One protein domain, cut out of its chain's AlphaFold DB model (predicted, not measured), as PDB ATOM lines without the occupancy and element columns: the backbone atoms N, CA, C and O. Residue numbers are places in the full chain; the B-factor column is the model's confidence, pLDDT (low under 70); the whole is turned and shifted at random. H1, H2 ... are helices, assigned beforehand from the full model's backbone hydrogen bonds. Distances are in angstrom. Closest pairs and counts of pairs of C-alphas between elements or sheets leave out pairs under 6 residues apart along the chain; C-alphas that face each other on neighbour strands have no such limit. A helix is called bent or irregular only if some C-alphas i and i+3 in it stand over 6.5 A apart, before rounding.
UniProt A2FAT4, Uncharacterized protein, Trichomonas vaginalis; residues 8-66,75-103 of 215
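This is residues 8 to 66 and 75 to 103 of the 215 residues of an uncharacterized protein of Trichomonas vaginalis (UniProt A2FAT4). Three long helices splay out like a tripod from one shared corner, H1 and H2 forming a helical hairpin and H3 coming back to the same corner with its last residues. Away from the corner the three legs part: residues 8 to 24, 48 to 66 and 75 to 89 stand free. The printed part has 88 residues with three named helices, H1, H2, H3 along the chain, and no named strand; the class is all helix. It is loose, with a radius of gyration of the C-alphas of 15.9 A, and spans 48 by 35 by 21 A.

H1, the longest helix, covers residues 8 to 35 and measures 40.8 A, from C-alpha 8 at (3.016, 57.297, -14.588). H2 covers residues 39 to 62, 32.4 A. It has a kink of 38 degrees near residue 46 and is only just irregular: C-alphas 45 and 48 are 6.7 A apart. H3, residues 76 to 100, measures 36.7 A and ends with C-alpha 100 at (15.158, 25.604, -19.761).

H1 touches H2 with residues 28 to 32 alone, at a shallow tilt of 26 degrees, opposite ways; their closest C-alphas, of Gln 32 and Gly 39, are 6.2 A apart. H1 only just touches H3, with 3 pairs of C-alphas within 8 A, the closest being Phe 29 and Ala 100 at 6.9 A; the tilt is steep, 48 degrees, the same way. H2 touches H3 with residues 39 to 43 alone, at a steep tilt of 39 degrees, opposite ways; the closest C-alphas, of Gly 39 and Ser 98, are 4.7 A apart. The helix packing is only just mostly crossed, with 1 of 3 touching pairs at a shallow tilt. In H1 and H3 every O i to N i+4 pair is within hydrogen-bond range; in H2, 18 of 20 are.

The C-alphas farthest apart, of Asp 66 and Gly 102, are 48.1 A apart. The link from H1 to H2 is tight. The link from H2 to H3 runs across the cut, where residues 67 to 74 are not printed and C-alphas 66 and 75 are 19.6 A apart. The mean pLDDT of the printed part is 80.5; residues 35 to 36, 65 to 66 and 100 to 103 are under 70.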
ATOM      1  N   PHE A   8       1.779  57.440 -15.365       81.62
ATOM      2  CA  PHE A   8       3.016  57.297 -14.588       81.62
ATOM      3  C   PHE A   8       2.906  56.196 -13.523       81.62
ATOM      4  O   PHE A   8       3.824  55.397 -13.360       81.62
ATOM      5  N   VAL A   9       1.748  56.088 -12.865       83.06
ATOM      6  CA  VAL A   9       1.475  55.034 -11.879       83.06
ATOM      7  C   VAL A   9       1.531  53.649 -12.532       83.06
ATOM      8  O   VAL A   9       2.130  52.726 -11.986       83.06
ATOM      9  N   GLY A  10       0.983  53.515 -13.742       80.75
ATOM     10  CA  GLY A  10       1.049  52.279 -14.524       80.75
ATOM     11  C   GLY A  10       2.479  51.885 -14.904       80.75
ATOM     12  O   GLY A  10       2.811  50.704 -14.861       80.75
ATOM     13  N   ILE A  11       3.348  52.856 -15.207       83.50
ATOM     14  CA  ILE A  11       4.770  52.598 -15.493       83.50
ATOM     15  C   ILE A  11       5.482  52.042 -14.258       83.50
ATOM     16  O   ILE A  11       6.226  51.070 -14.374       83.50
ATOM     17  N   VAL A  12       5.245  52.622 -13.078       88.75
ATOM     18  CA  VAL A  12       5.856  52.141 -11.829       88.75
ATOM     19  C   VAL A  12       5.442  50.693 -11.556       88.75
ATOM     20  O   VAL A  12       6.305  49.846 -11.331       88.75
ATOM     21  N   TYR A  13       4.147  50.376 -11.664       85.38
ATOM     22  CA  TYR A  13       3.669  48.998 -11.508       85.38
ATOM     23  C   TYR A  13       4.255  48.045 -12.554       85.38
ATOM     24  O   TYR A  13       4.617  46.918 -12.213       85.38
ATOM     25  N   ALA A  14       4.402  48.486 -13.805       78.94
ATOM     26  CA  ALA A  14       5.013  47.678 -14.856       78.94
ATOM     27  C   ALA A  14       6.486  47.358 -14.555       78.94
ATOM     28  O   ALA A  14       6.895  46.208 -14.695       78.94
ATOM     29  N   LEU A  15       7.273  48.334 -14.087       80.94
ATOM     30  CA  LEU A  15       8.679  48.121 -13.726       80.94
ATOM     31  C   LEU A  15       8.833  47.144 -12.556       80.94
ATOM     32  O   LEU A  15       9.646  46.223 -12.638       80.94
ATOM     33  N   PHE A  16       8.028  47.303 -11.501       88.19
ATOM     34  CA  PHE A  16       8.016  46.351 -10.388       88.19
ATOM     35  C   PHE A  16       7.629  44.949 -10.858       88.19
ATOM     36  O   PHE A  16       8.310  43.983 -10.521       88.19
ATOM     37  N   SER A  17       6.584  44.835 -11.680       81.56
ATOM     38  CA  SER A  17       6.136  43.554 -12.227       81.56
ATOM     39  C   SER A  17       7.241  42.853 -13.024       81.56
ATOM     40  O   SER A  17       7.510  41.677 -12.794       81.56
ATOM     41  N   ILE A  18       7.961  43.583 -13.886       78.62
ATOM     42  CA  ILE A  18       9.085  43.038 -14.663       78.62
ATOM     43  C   ILE A  18      10.217  42.557 -13.744       78.62
ATOM     44  O   ILE A  18      10.751  41.468 -13.958       78.62
ATOM     45  N   ALA A  19      10.567  43.327 -12.710       80.06
ATOM     46  CA  ALA A  19      11.622  42.951 -11.770       80.06
ATOM     47  C   ALA A  19      11.270  41.677 -10.981       80.06
ATOM     48  O   ALA A  19      12.078  40.751 -10.911       80.06
ATOM     49  N   PHE A  20      10.053  41.598 -10.431       83.81
ATOM     50  CA  PHE A  20       9.591  40.417  -9.696       83.81
ATOM     51  C   PHE A  20       9.443  39.190 -10.597       83.81
ATOM     52  O   PHE A  20       9.839  38.095 -10.202       83.81
ATOM     53  N   LEU A  21       8.923  39.366 -11.815       82.62
ATOM     54  CA  LEU A  21       8.808  38.285 -12.790       82.62
ATOM     55  C   LEU A  21      10.189  37.730 -13.156       82.62
ATOM     56  O   LEU A  21      10.389  36.517 -13.114       82.62
ATOM     57  N   SER A  22      11.153  38.610 -13.439       75.94
ATOM     58  CA  SER A  22      12.530  38.221 -13.750       75.94
ATOM     59  C   SER A  22      13.186  37.469 -12.590       75.94
ATOM     60  O   SER A  22      13.799  36.423 -12.809       75.94
ATOM     61  N   LEU A  23      12.998  37.936 -11.350       80.75
ATOM     62  CA  LEU A  23      13.507  37.252 -10.163       80.75
ATOM     63  C   LEU A  23      12.879  35.860  -9.991       80.75
ATOM     64  O   LEU A  23      13.595  34.896  -9.732       80.75
ATOM     65  N   GLY A  24      11.563  35.734 -10.174       79.75
ATOM     66  CA  GLY A  24      10.862  34.451 -10.092       79.75
ATOM     67  C   GLY A  24      11.343  33.447 -11.143       79.75
ATOM     68  O   GLY A  24      11.632  32.296 -10.815       79.75
ATOM     69  N   GLN A  25      11.511  33.891 -12.392       77.44
ATOM     70  CA  GLN A  25      12.042  33.061 -13.478       77.44
ATOM     71  C   GLN A  25      13.483  32.615 -13.207       77.44
ATOM     72  O   GLN A  25      13.815  31.446 -13.410       77.44
ATOM     73  N   PHE A  26      14.325  33.519 -12.699       78.12
ATOM     74  CA  PHE A  26      15.700  33.204 -12.328       78.12
ATOM     75  C   PHE A  26      15.767  32.166 -11.198       78.12
ATOM     76  O   PHE A  26      16.495  31.180 -11.308       78.12
ATOM     77  N   LEU A  27      14.971  32.333 -10.138       78.12
ATOM     78  CA  LEU A  27      14.916  31.374  -9.032       78.12
ATOM     79  C   LEU A  27      14.428  29.996  -9.495       78.12
ATOM     80  O   LEU A  27      15.022  28.986  -9.114       78.12
ATOM     81  N   ALA A  28      13.401  29.942 -10.348       76.81
ATOM     82  CA  ALA A  28      12.900  28.691 -10.916       76.81
ATOM     83  C   ALA A  28      13.972  27.977 -11.756       76.81
ATOM     84  O   ALA A  28      14.173  26.770 -11.608       76.81
ATOM     85  N   PHE A  29      14.715  28.724 -12.577       74.25
ATOM     86  CA  PHE A  29      15.832  28.195 -13.362       74.25
ATOM     87  C   PHE A  29      16.944  27.621 -12.471       74.25
ATOM     88  O   PHE A  29      17.404  26.496 -12.682       74.25
ATOM     89  N   VAL A  30      17.347  28.357 -11.431       75.06
ATOM     90  CA  VAL A  30      18.371  27.908 -10.475       75.06
ATOM     91  C   VAL A  30      17.919  26.650  -9.727       75.06
ATOM     92  O   VAL A  30      18.693  25.700  -9.591       75.06
ATOM     93  N   GLN A  31      16.661  26.595  -9.279       75.62
ATOM     94  CA  GLN A  31      16.095  25.415  -8.619       75.62
ATOM     95  C   GLN A  31      16.049  24.201  -9.549       75.62
ATOM     96  O   GLN A  31      16.398  23.096  -9.128       75.62
ATOM     97  N   GLN A  32      15.680  24.398 -10.813       75.56
ATOM     98  CA  GLN A  32      15.650  23.346 -11.823       75.56
ATOM     99  C   GLN A  32      17.030  22.765 -12.092       75.56
ATOM    100  O   GLN A  32      17.197  21.543 -12.086       75.56
ATOM    101  N   LYS A  33      18.031  23.633 -12.238       72.44
ATOM    102  CA  LYS A  33      19.415  23.224 -12.452       72.44
ATOM    103  C   LYS A  33      20.015  22.533 -11.229       72.44
ATOM    104  O   LYS A  33      20.712  21.535 -11.370       72.44
ATOM    105  N   SER A  34      19.722  23.030 -10.027       72.69
ATOM    106  CA  SER A  34      20.246  22.455  -8.784       72.69
ATOM    107  C   SER A  34      19.601  21.125  -8.404       72.69
ATOM    108  O   SER A  34      20.259  20.292  -7.789       72.69
ATOM    109  N   SER A  35      18.320  20.935  -8.716       68.81
ATOM    110  CA  SER A  35      17.567  19.745  -8.297       68.81
ATOM    111  C   SER A  35      17.562  18.650  -9.366       68.81
ATOM    112  O   SER A  35      16.990  17.586  -9.136       68.81
ATOM    113  N   ASN A  36      18.131  18.919 -10.550       69.00
ATOM    114  CA  ASN A  36      18.094  18.064 -11.745       69.00
ATOM    115  C   ASN A  36      16.700  17.446 -11.996       69.00
ATOM    116  O   ASN A  36      16.547  16.290 -12.386       69.00
ATOM    117  N   THR A  37      15.666  18.215 -11.656       70.44
ATOM    118  CA  THR A  37      14.272  17.776 -11.627       70.44
ATOM    119  C   THR A  37      13.579  18.290 -12.882       70.44
ATOM    120  O   THR A  37      13.901  19.363 -13.391       70.44
ATOM    121  N   SER A  38      12.614  17.524 -13.391       74.00
ATOM    122  CA  SER A  38      11.838  17.909 -14.571       74.00
ATOM    123  C   SER A  38      11.153  19.265 -14.354       74.00
ATOM    124  O   SER A  38      10.457  19.457 -13.356       74.00
ATOM    125  N   GLY A  39      11.326  20.197 -15.296       71.88
ATOM    126  CA  GLY A  39      10.774  21.555 -15.227       71.88
ATOM    127  C   GLY A  39       9.283  21.631 -14.855       71.88
ATOM    128  O   GLY A  39       8.929  22.335 -13.907       71.88
ATOM    129  N   PRO A  40       8.406  20.836 -15.495       77.31
ATOM    130  CA  PRO A  40       6.990  20.751 -15.138       77.31
ATOM    131  C   PRO A  40       6.714  20.350 -13.683       77.31
ATOM    132  O   PRO A  40       5.703  20.762 -13.121       77.31
ATOM    133  N   SER A  41       7.593  19.567 -13.053       79.81
ATOM    134  CA  SER A  41       7.413  19.145 -11.655       79.81
ATOM    135  C   SER A  41       7.647  20.299 -10.678       79.81
ATOM    136  O   SER A  41       6.917  20.433  -9.698       79.81
ATOM    137  N   ILE A  42       8.617  21.171 -10.974       78.81
ATOM    138  CA  ILE A  42       8.881  22.376 -10.176       78.81
ATOM    139  C   ILE A  42       7.713  23.347 -10.306       78.81
ATOM    140  O   ILE A  42       7.195  23.809  -9.293       78.81
ATOM    141  N   GLN A  43       7.229  23.567 -11.532       81.81
ATOM    142  CA  GLN A  43       6.057  24.409 -11.760       81.81
ATOM    143  C   GLN A  43       4.816  23.857 -11.053       81.81
ATOM    144  O   GLN A  43       4.057  24.618 -10.464       81.81
ATOM    145  N   HIS A  44       4.604  22.541 -11.073       83.56
ATOM    146  CA  HIS A  44       3.503  21.936 -10.333       83.56
ATOM    147  C   HIS A  44       3.619  22.220  -8.825       83.56
ATOM    148  O   HIS A  44       2.632  22.602  -8.200       83.56
ATOM    149  N   SER A  45       4.822  22.116  -8.252       83.88
ATOM    150  CA  SER A  45       5.060  22.399  -6.832       83.88
ATOM    151  C   SER A  45       4.840  23.867  -6.442       83.88
ATOM    152  O   SER A  45       4.420  24.124  -5.316       83.88
ATOM    153  N   THR A  46       5.125  24.830  -7.322       82.50
ATOM    154  CA  THR A  46       4.957  26.267  -7.032       82.50
ATOM    155  C   THR A  46       3.576  26.801  -7.409       82.50
ATOM    156  O   THR A  46       3.051  27.671  -6.714       82.50
ATOM    157  N   SER A  47       2.945  26.241  -8.444       84.62
ATOM    158  CA  SER A  47       1.661  26.706  -8.990       84.62
ATOM    159  C   SER A  47       0.539  26.802  -7.957       84.62
ATOM    160  O   SER A  47      -0.273  27.722  -8.019       84.62
ATOM    161  N   PHE A  48       0.500  25.895  -6.978       84.81
ATOM    162  CA  PHE A  48      -0.507  25.936  -5.921       84.81
ATOM    163  C   PHE A  48      -0.364  27.187  -5.042       84.81
ATOM    164  O   PHE A  48      -1.356  27.852  -4.742       84.81
ATOM    165  N   TYR A  49       0.866  27.545  -4.669       87.44
ATOM    166  CA  TYR A  49       1.138  28.740  -3.871       87.44
ATOM    167  C   TYR A  49       0.821  30.015  -4.657       87.44
ATOM    168  O   TYR A  49       0.168  30.914  -4.129       87.44
ATOM    169  N   GLU A  50       1.211  30.068  -5.931       86.88
ATOM    170  CA  GLU A  50       0.891  31.190  -6.821       86.88
ATOM    171  C   GLU A  50      -0.625  31.357  -7.001       86.88
ATOM    172  O   GLU A  50      -1.138  32.475  -6.931       86.88
ATOM    173  N   ALA A  51      -1.364  30.253  -7.151       87.81
ATOM    174  CA  ALA A  51      -2.820  30.273  -7.251       87.81
ATOM    175  C   ALA A  51      -3.479  30.799  -5.965       87.81
ATOM    176  O   ALA A  51      -4.402  31.608  -6.041       87.81
ATOM    177  N   MET A  52      -2.997  30.389  -4.788       91.31
ATOM    178  CA  MET A  52      -3.519  30.869  -3.502       91.31
ATOM    179  C   MET A  52      -3.256  32.359  -3.286       91.31
ATOM    180  O   MET A  52      -4.170  33.092  -2.912       91.31
ATOM    181  N   ILE A  53      -2.039  32.825  -3.569       90.31
ATOM    182  CA  ILE A  53      -1.689  34.247  -3.459       90.31
ATOM    183  C   ILE A  53      -2.529  35.076  -4.438       90.31
ATOM    184  O   ILE A  53      -3.100  36.093  -4.047       90.31
ATOM    185  N   SER A  54      -2.661  34.619  -5.686       88.38
ATOM    186  CA  SER A  54      -3.481  35.279  -6.706       88.38
ATOM    187  C   SER A  54      -4.953  35.370  -6.295       88.38
ATOM    188  O   SER A  54      -5.571  36.425  -6.442       88.38
ATOM    189  N   LEU A  55      -5.511  34.308  -5.707       88.81
ATOM    190  CA  LEU A  55      -6.891  34.298  -5.224       88.81
ATOM    191  C   LEU A  55      -7.093  35.311  -4.090       88.81
ATOM    192  O   LEU A  55      -8.040  36.094  -4.137       88.81
ATOM    193  N   ILE A  56      -6.186  35.347  -3.109       91.44
ATOM    194  CA  ILE A  56      -6.243  36.310  -2.000       91.44
ATOM    195  C   ILE A  56      -6.162  37.747  -2.529       91.44
ATOM    196  O   ILE A  56      -6.973  38.590  -2.148       91.44
ATOM    197  N   LEU A  57      -5.222  38.026  -3.437       88.69
ATOM    198  CA  LEU A  57      -5.070  39.349  -4.044       88.69
ATOM    199  C   LEU A  57      -6.308  39.747  -4.852       88.69
ATOM    200  O   LEU A  57      -6.788  40.868  -4.708       88.69
ATOM    201  N   THR A  58      -6.859  38.825  -5.645       86.81
ATOM    202  CA  THR A  58      -8.080  39.064  -6.428       86.81
ATOM    203  C   THR A  58      -9.237  39.449  -5.513       86.81
ATOM    204  O   THR A  58      -9.923  40.427  -5.785       86.81
ATOM    205  N   VAL A  59      -9.421  38.757  -4.383       86.69
ATOM    206  CA  VAL A  59     -10.461  39.117  -3.408       86.69
ATOM    207  C   VAL A  59     -10.234  40.524  -2.851       86.69
ATOM    208  O   VAL A  59     -11.166  41.317  -2.812       86.69
ATOM    209  N   ILE A  60      -9.005  40.875  -2.463       87.94
ATOM    210  CA  ILE A  60      -8.701  42.193  -1.877       87.94
ATOM    211  C   ILE A  60      -8.949  43.336  -2.876       87.94
ATOM    212  O   ILE A  60      -9.503  44.371  -2.495       87.94
ATOM    213  N   PHE A  61      -8.544  43.159  -4.136       84.06
ATOM    214  CA  PHE A  61      -8.617  44.206  -5.155       84.06
ATOM    215  C   PHE A  61      -9.987  44.300  -5.843       84.06
ATOM    216  O   PHE A  61     -10.488  45.407  -6.030       84.06
ATOM    217  N   GLU A  62     -10.622  43.177  -6.185       80.88
ATOM    218  CA  GLU A  62     -11.854  43.161  -6.995       80.88
ATOM    219  C   GLU A  62     -13.146  43.236  -6.167       80.88
ATOM    220  O   GLU A  62     -14.205  43.586  -6.695       80.88
ATOM    221  N   PHE A  63     -13.113  42.929  -4.863       80.75
ATOM    222  CA  PHE A  63     -14.331  42.983  -4.036       80.75
ATOM    223  C   PHE A  63     -14.647  44.394  -3.532       80.75
ATOM    224  O   PHE A  63     -15.794  44.674  -3.201       80.75
ATOM    225  N   ASN A  64     -13.657  45.291  -3.485       72.50
ATOM    226  CA  ASN A  64     -13.809  46.644  -2.936       72.50
ATOM    227  C   ASN A  64     -14.090  47.720  -4.004       72.50
ATOM    228  O   ASN A  64     -14.056  48.908  -3.693       72.50
ATOM    229  N   SER A  65     -14.329  47.325  -5.256       69.50
ATOM    230  CA  SER A  65     -14.570  48.241  -6.377       69.50
ATOM    231  C   SER A  65     -16.061  48.329  -6.717       69.50
ATOM    232  O   SER A  65     -16.758  47.315  -6.706       69.50
ATOM    233  N   ASP A  66     -16.543  49.519  -7.096       67.19
ATOM    234  CA  ASP A  66     -17.924  49.741  -7.572       67.19
ATOM    235  C   ASP A  66     -18.252  48.916  -8.836       67.19
ATOM    236  O   ASP A  66     -19.415  48.636  -9.126       67.19
ATOM    237  N   THR A  75     -20.979  36.589 -19.752       90.06
ATOM    238  CA  THR A  75     -21.505  35.935 -20.948       90.06
ATOM    239  C   THR A  75     -20.765  34.619 -21.220       90.06
ATOM    240  O   THR A  75     -19.614  34.417 -20.818       90.06
ATOM    241  N   THR A  76     -21.407  33.694 -21.942       89.25
ATOM    242  CA  THR A  76     -20.804  32.395 -22.301       89.25
ATOM    243  C   THR A  76     -19.504  32.562 -23.095       89.25
ATOM    244  O   THR A  76     -18.542  31.834 -22.868       89.25
ATOM    245  N   ASN A  77     -19.446  33.555 -23.987       84.31
ATOM    246  CA  ASN A  77     -18.259  33.831 -24.800       84.31
ATOM    247  C   ASN A  77     -17.085  34.336 -23.950       84.31
ATOM    248  O   ASN A  77     -15.957  33.886 -24.141       84.31
ATOM    249  N   GLU A  78     -17.346  35.227 -22.989       85.00
ATOM    250  CA  GLU A  78     -16.327  35.710 -22.045       85.00
ATOM    251  C   GLU A  78     -15.793  34.569 -21.179       85.00
ATOM    252  O   GLU A  78     -14.584  34.423 -21.021       85.00
ATOM    253  N   SER A  79     -16.680  33.702 -20.688       86.31
ATOM    254  CA  SER A  79     -16.295  32.552 -19.862       86.31
ATOM    255  C   SER A  79     -15.375  31.586 -20.618       86.31
ATOM    256  O   SER A  79     -14.363  31.134 -20.082       86.31
ATOM    257  N   ILE A  80     -15.676  31.310 -21.894       88.81
ATOM    258  CA  ILE A  80     -14.821  30.483 -22.759       88.81
ATOM    259  C   ILE A  80     -13.458  31.152 -22.971       88.81
ATOM    260  O   ILE A  80     -12.429  30.482 -22.877       88.81
ATOM    261  N   LEU A  81     -13.422  32.464 -23.214       84.88
ATOM    262  CA  LEU A  81     -12.171  33.210 -23.386       84.88
ATOM    263  C   LEU A  81     -11.296  33.190 -22.127       84.88
ATOM    264  O   LEU A  81     -10.079  33.023 -22.234       84.88
ATOM    265  N   ILE A  82     -11.894  33.303 -20.939       87.25
ATOM    266  CA  ILE A  82     -11.174  33.220 -19.660       87.25
ATOM    267  C   ILE A  82     -10.529  31.838 -19.509       87.25
ATOM    268  O   ILE A  82      -9.340  31.732 -19.212       87.25
ATOM    269  N   ILE A  83     -11.276  30.768 -19.786       89.00
ATOM    270  CA  ILE A  83     -10.753  29.401 -19.680       89.00
ATOM    271  C   ILE A  83      -9.620  29.174 -20.690       89.00
ATOM    272  O   ILE A  83      -8.545  28.702 -20.322       89.00
ATOM    273  N   VAL A  84      -9.828  29.543 -21.957       87.56
ATOM    274  CA  VAL A  84      -8.831  29.356 -23.024       87.56
ATOM    275  C   VAL A  84      -7.553  30.148 -22.744       87.56
ATOM    276  O   VAL A  84      -6.457  29.605 -22.887       87.56
ATOM    277  N   SER A  85      -7.669  31.403 -22.309       84.62
ATOM    278  CA  SER A  85      -6.500  32.219 -21.957       84.62
ATOM    279  C   SER A  85      -5.728  31.644 -20.765       84.62
ATOM    280  O   SER A  85      -4.498  31.600 -20.813       84.62
ATOM    281  N   GLY A  86      -6.422  31.101 -19.760       85.25
ATOM    282  CA  GLY A  86      -5.801  30.369 -18.654       85.25
ATOM    283  C   GLY A  86      -5.018  29.133 -19.117       85.25
ATOM    284  O   GLY A  86      -3.862  28.950 -18.733       85.25
ATOM    285  N   PHE A  87      -5.594  28.314 -20.004       85.25
ATOM    286  CA  PHE A  87      -4.899  27.150 -20.572       85.25
ATOM    287  C   PHE A  87      -3.642  27.543 -21.354       85.25
ATOM    288  O   PHE A  87      -2.590  26.924 -21.180       85.25
ATOM    289  N   ILE A  88      -3.723  28.584 -22.187       84.50
ATOM    290  CA  ILE A  88      -2.573  29.091 -22.947       84.50
ATOM    291  C   ILE A  88      -1.469  29.570 -21.997       84.50
ATOM    292  O   ILE A  88      -0.297  29.271 -22.231       84.50
ATOM    293  N   ALA A  89      -1.825  30.261 -20.912       82.69
ATOM    294  CA  ALA A  89      -0.863  30.731 -19.921       82.69
ATOM    295  C   ALA A  89      -0.117  29.569 -19.238       82.69
ATOM    296  O   ALA A  89       1.114  29.583 -19.166       82.69
ATOM    297  N   ILE A  90      -0.842  28.528 -18.808       82.69
ATOM    298  CA  ILE A  90      -0.252  27.338 -18.172       82.69
ATOM    299  C   ILE A  90       0.695  26.617 -19.139       82.69
ATOM    300  O   ILE A  90       1.827  26.295 -18.771       82.69
ATOM    301  N   LEU A  91       0.250  26.393 -20.381       82.25
ATOM    302  CA  LEU A  91       1.045  25.721 -21.409       82.25
ATOM    303  C   LEU A  91       2.302  26.522 -21.755       82.25
ATOM    304  O   LEU A  91       3.386  25.951 -21.828       82.25
ATOM    305  N   SER A  92       2.180  27.842 -21.917       77.50
ATOM    306  CA  SER A  92       3.321  28.711 -22.208       77.50
ATOM    307  C   SER A  92       4.373  28.655 -21.101       77.50
ATOM    308  O   SER A  92       5.555  28.494 -21.401       77.50
ATOM    309  N   ASN A  93       3.965  28.724 -19.830       79.44
ATOM    310  CA  ASN A  93       4.907  28.620 -18.715       79.44
ATOM    311  C   ASN A  93       5.546  27.227 -18.619       79.44
ATOM    312  O   ASN A  93       6.757  27.135 -18.421       79.44
ATOM    313  N   SER A  94       4.779  26.159 -18.853       76.31
ATOM    314  CA  SER A  94       5.300  24.785 -18.818       76.31
ATOM    315  C   SER A  94       6.307  24.506 -19.923       76.31
ATOM    316  O   SER A  94       7.360  23.916 -19.671       76.31
ATOM    317  N   VAL A  95       6.054  25.003 -21.134       79.31
ATOM    318  CA  VAL A  95       6.993  24.891 -22.254       79.31
ATOM    319  C   VAL A  95       8.284  25.666 -21.974       79.31
ATOM    320  O   VAL A  95       9.363  25.114 -22.190       79.31
ATOM    321  N   THR A  96       8.208  26.894 -21.441       75.06
ATOM    322  CA  THR A  96       9.399  27.693 -21.096       75.06
ATOM    323  C   THR A  96      10.286  26.970 -20.083       75.06
ATOM    324  O   THR A  96      11.478  26.802 -20.325       75.06
ATOM    325  N   ILE A  97       9.709  26.487 -18.981       72.38
ATOM    326  CA  ILE A  97      10.478  25.819 -17.925       72.38
ATOM    327  C   ILE A  97      11.006  24.463 -18.429       72.38
ATOM    328  O   ILE A  97      12.149  24.105 -18.171       72.38
ATOM    329  N   SER A  98      10.236  23.717 -19.224       73.19
ATOM    330  CA  SER A  98      10.698  22.445 -19.811       73.19
ATOM    331  C   SER A  98      11.896  22.623 -20.746       73.19
ATOM    332  O   SER A  98      12.837  21.830 -20.718       73.19
ATOM    333  N   LEU A  99      11.886  23.674 -21.570       71.88
ATOM    334  CA  LEU A  99      12.986  23.966 -22.488       71.88
ATOM    335  C   LEU A  99      14.228  24.492 -21.758       71.88
ATOM    336  O   LEU A  99      15.341  24.238 -22.212       71.88
ATOM    337  N   ALA A 100      14.057  25.126 -20.595       69.88
ATOM    338  CA  ALA A 100      15.158  25.604 -19.761       69.88
ATOM    339  C   ALA A 100      16.101  24.488 -19.282       69.88
ATOM    340  O   ALA A 100      17.305  24.705 -19.185       69.88
ATOM    341  N   SER A 101      15.585  23.279 -19.012       62.31
ATOM    342  CA  SER A 101      16.405  22.177 -18.472       62.31
ATOM    343  C   SER A 101      17.443  21.608 -19.436       62.31
ATOM    344  O   SER A 101      18.384  20.966 -18.981       62.31
ATOM    345  N   GLY A 102      17.246  21.756 -20.747       63.31
ATOM    346  CA  GLY A 102      18.029  21.028 -21.754       63.31
ATOM    347  C   GLY A 102      18.873  21.908 -22.667       63.31
ATOM    348  O   GLY A 102      19.456  21.394 -23.617       63.31
ATOM    349  N   GLN A 103      18.888  23.220 -22.444       67.69
ATOM    350  CA  GLN A 103      19.443  24.196 -23.376       67.69
ATOM    351  C   GLN A 103      20.541  25.032 -22.714       67.69
ATOM    352  O   GLN A 103      20.492  25.309 -21.517       67.69
TER     353      GLN A 103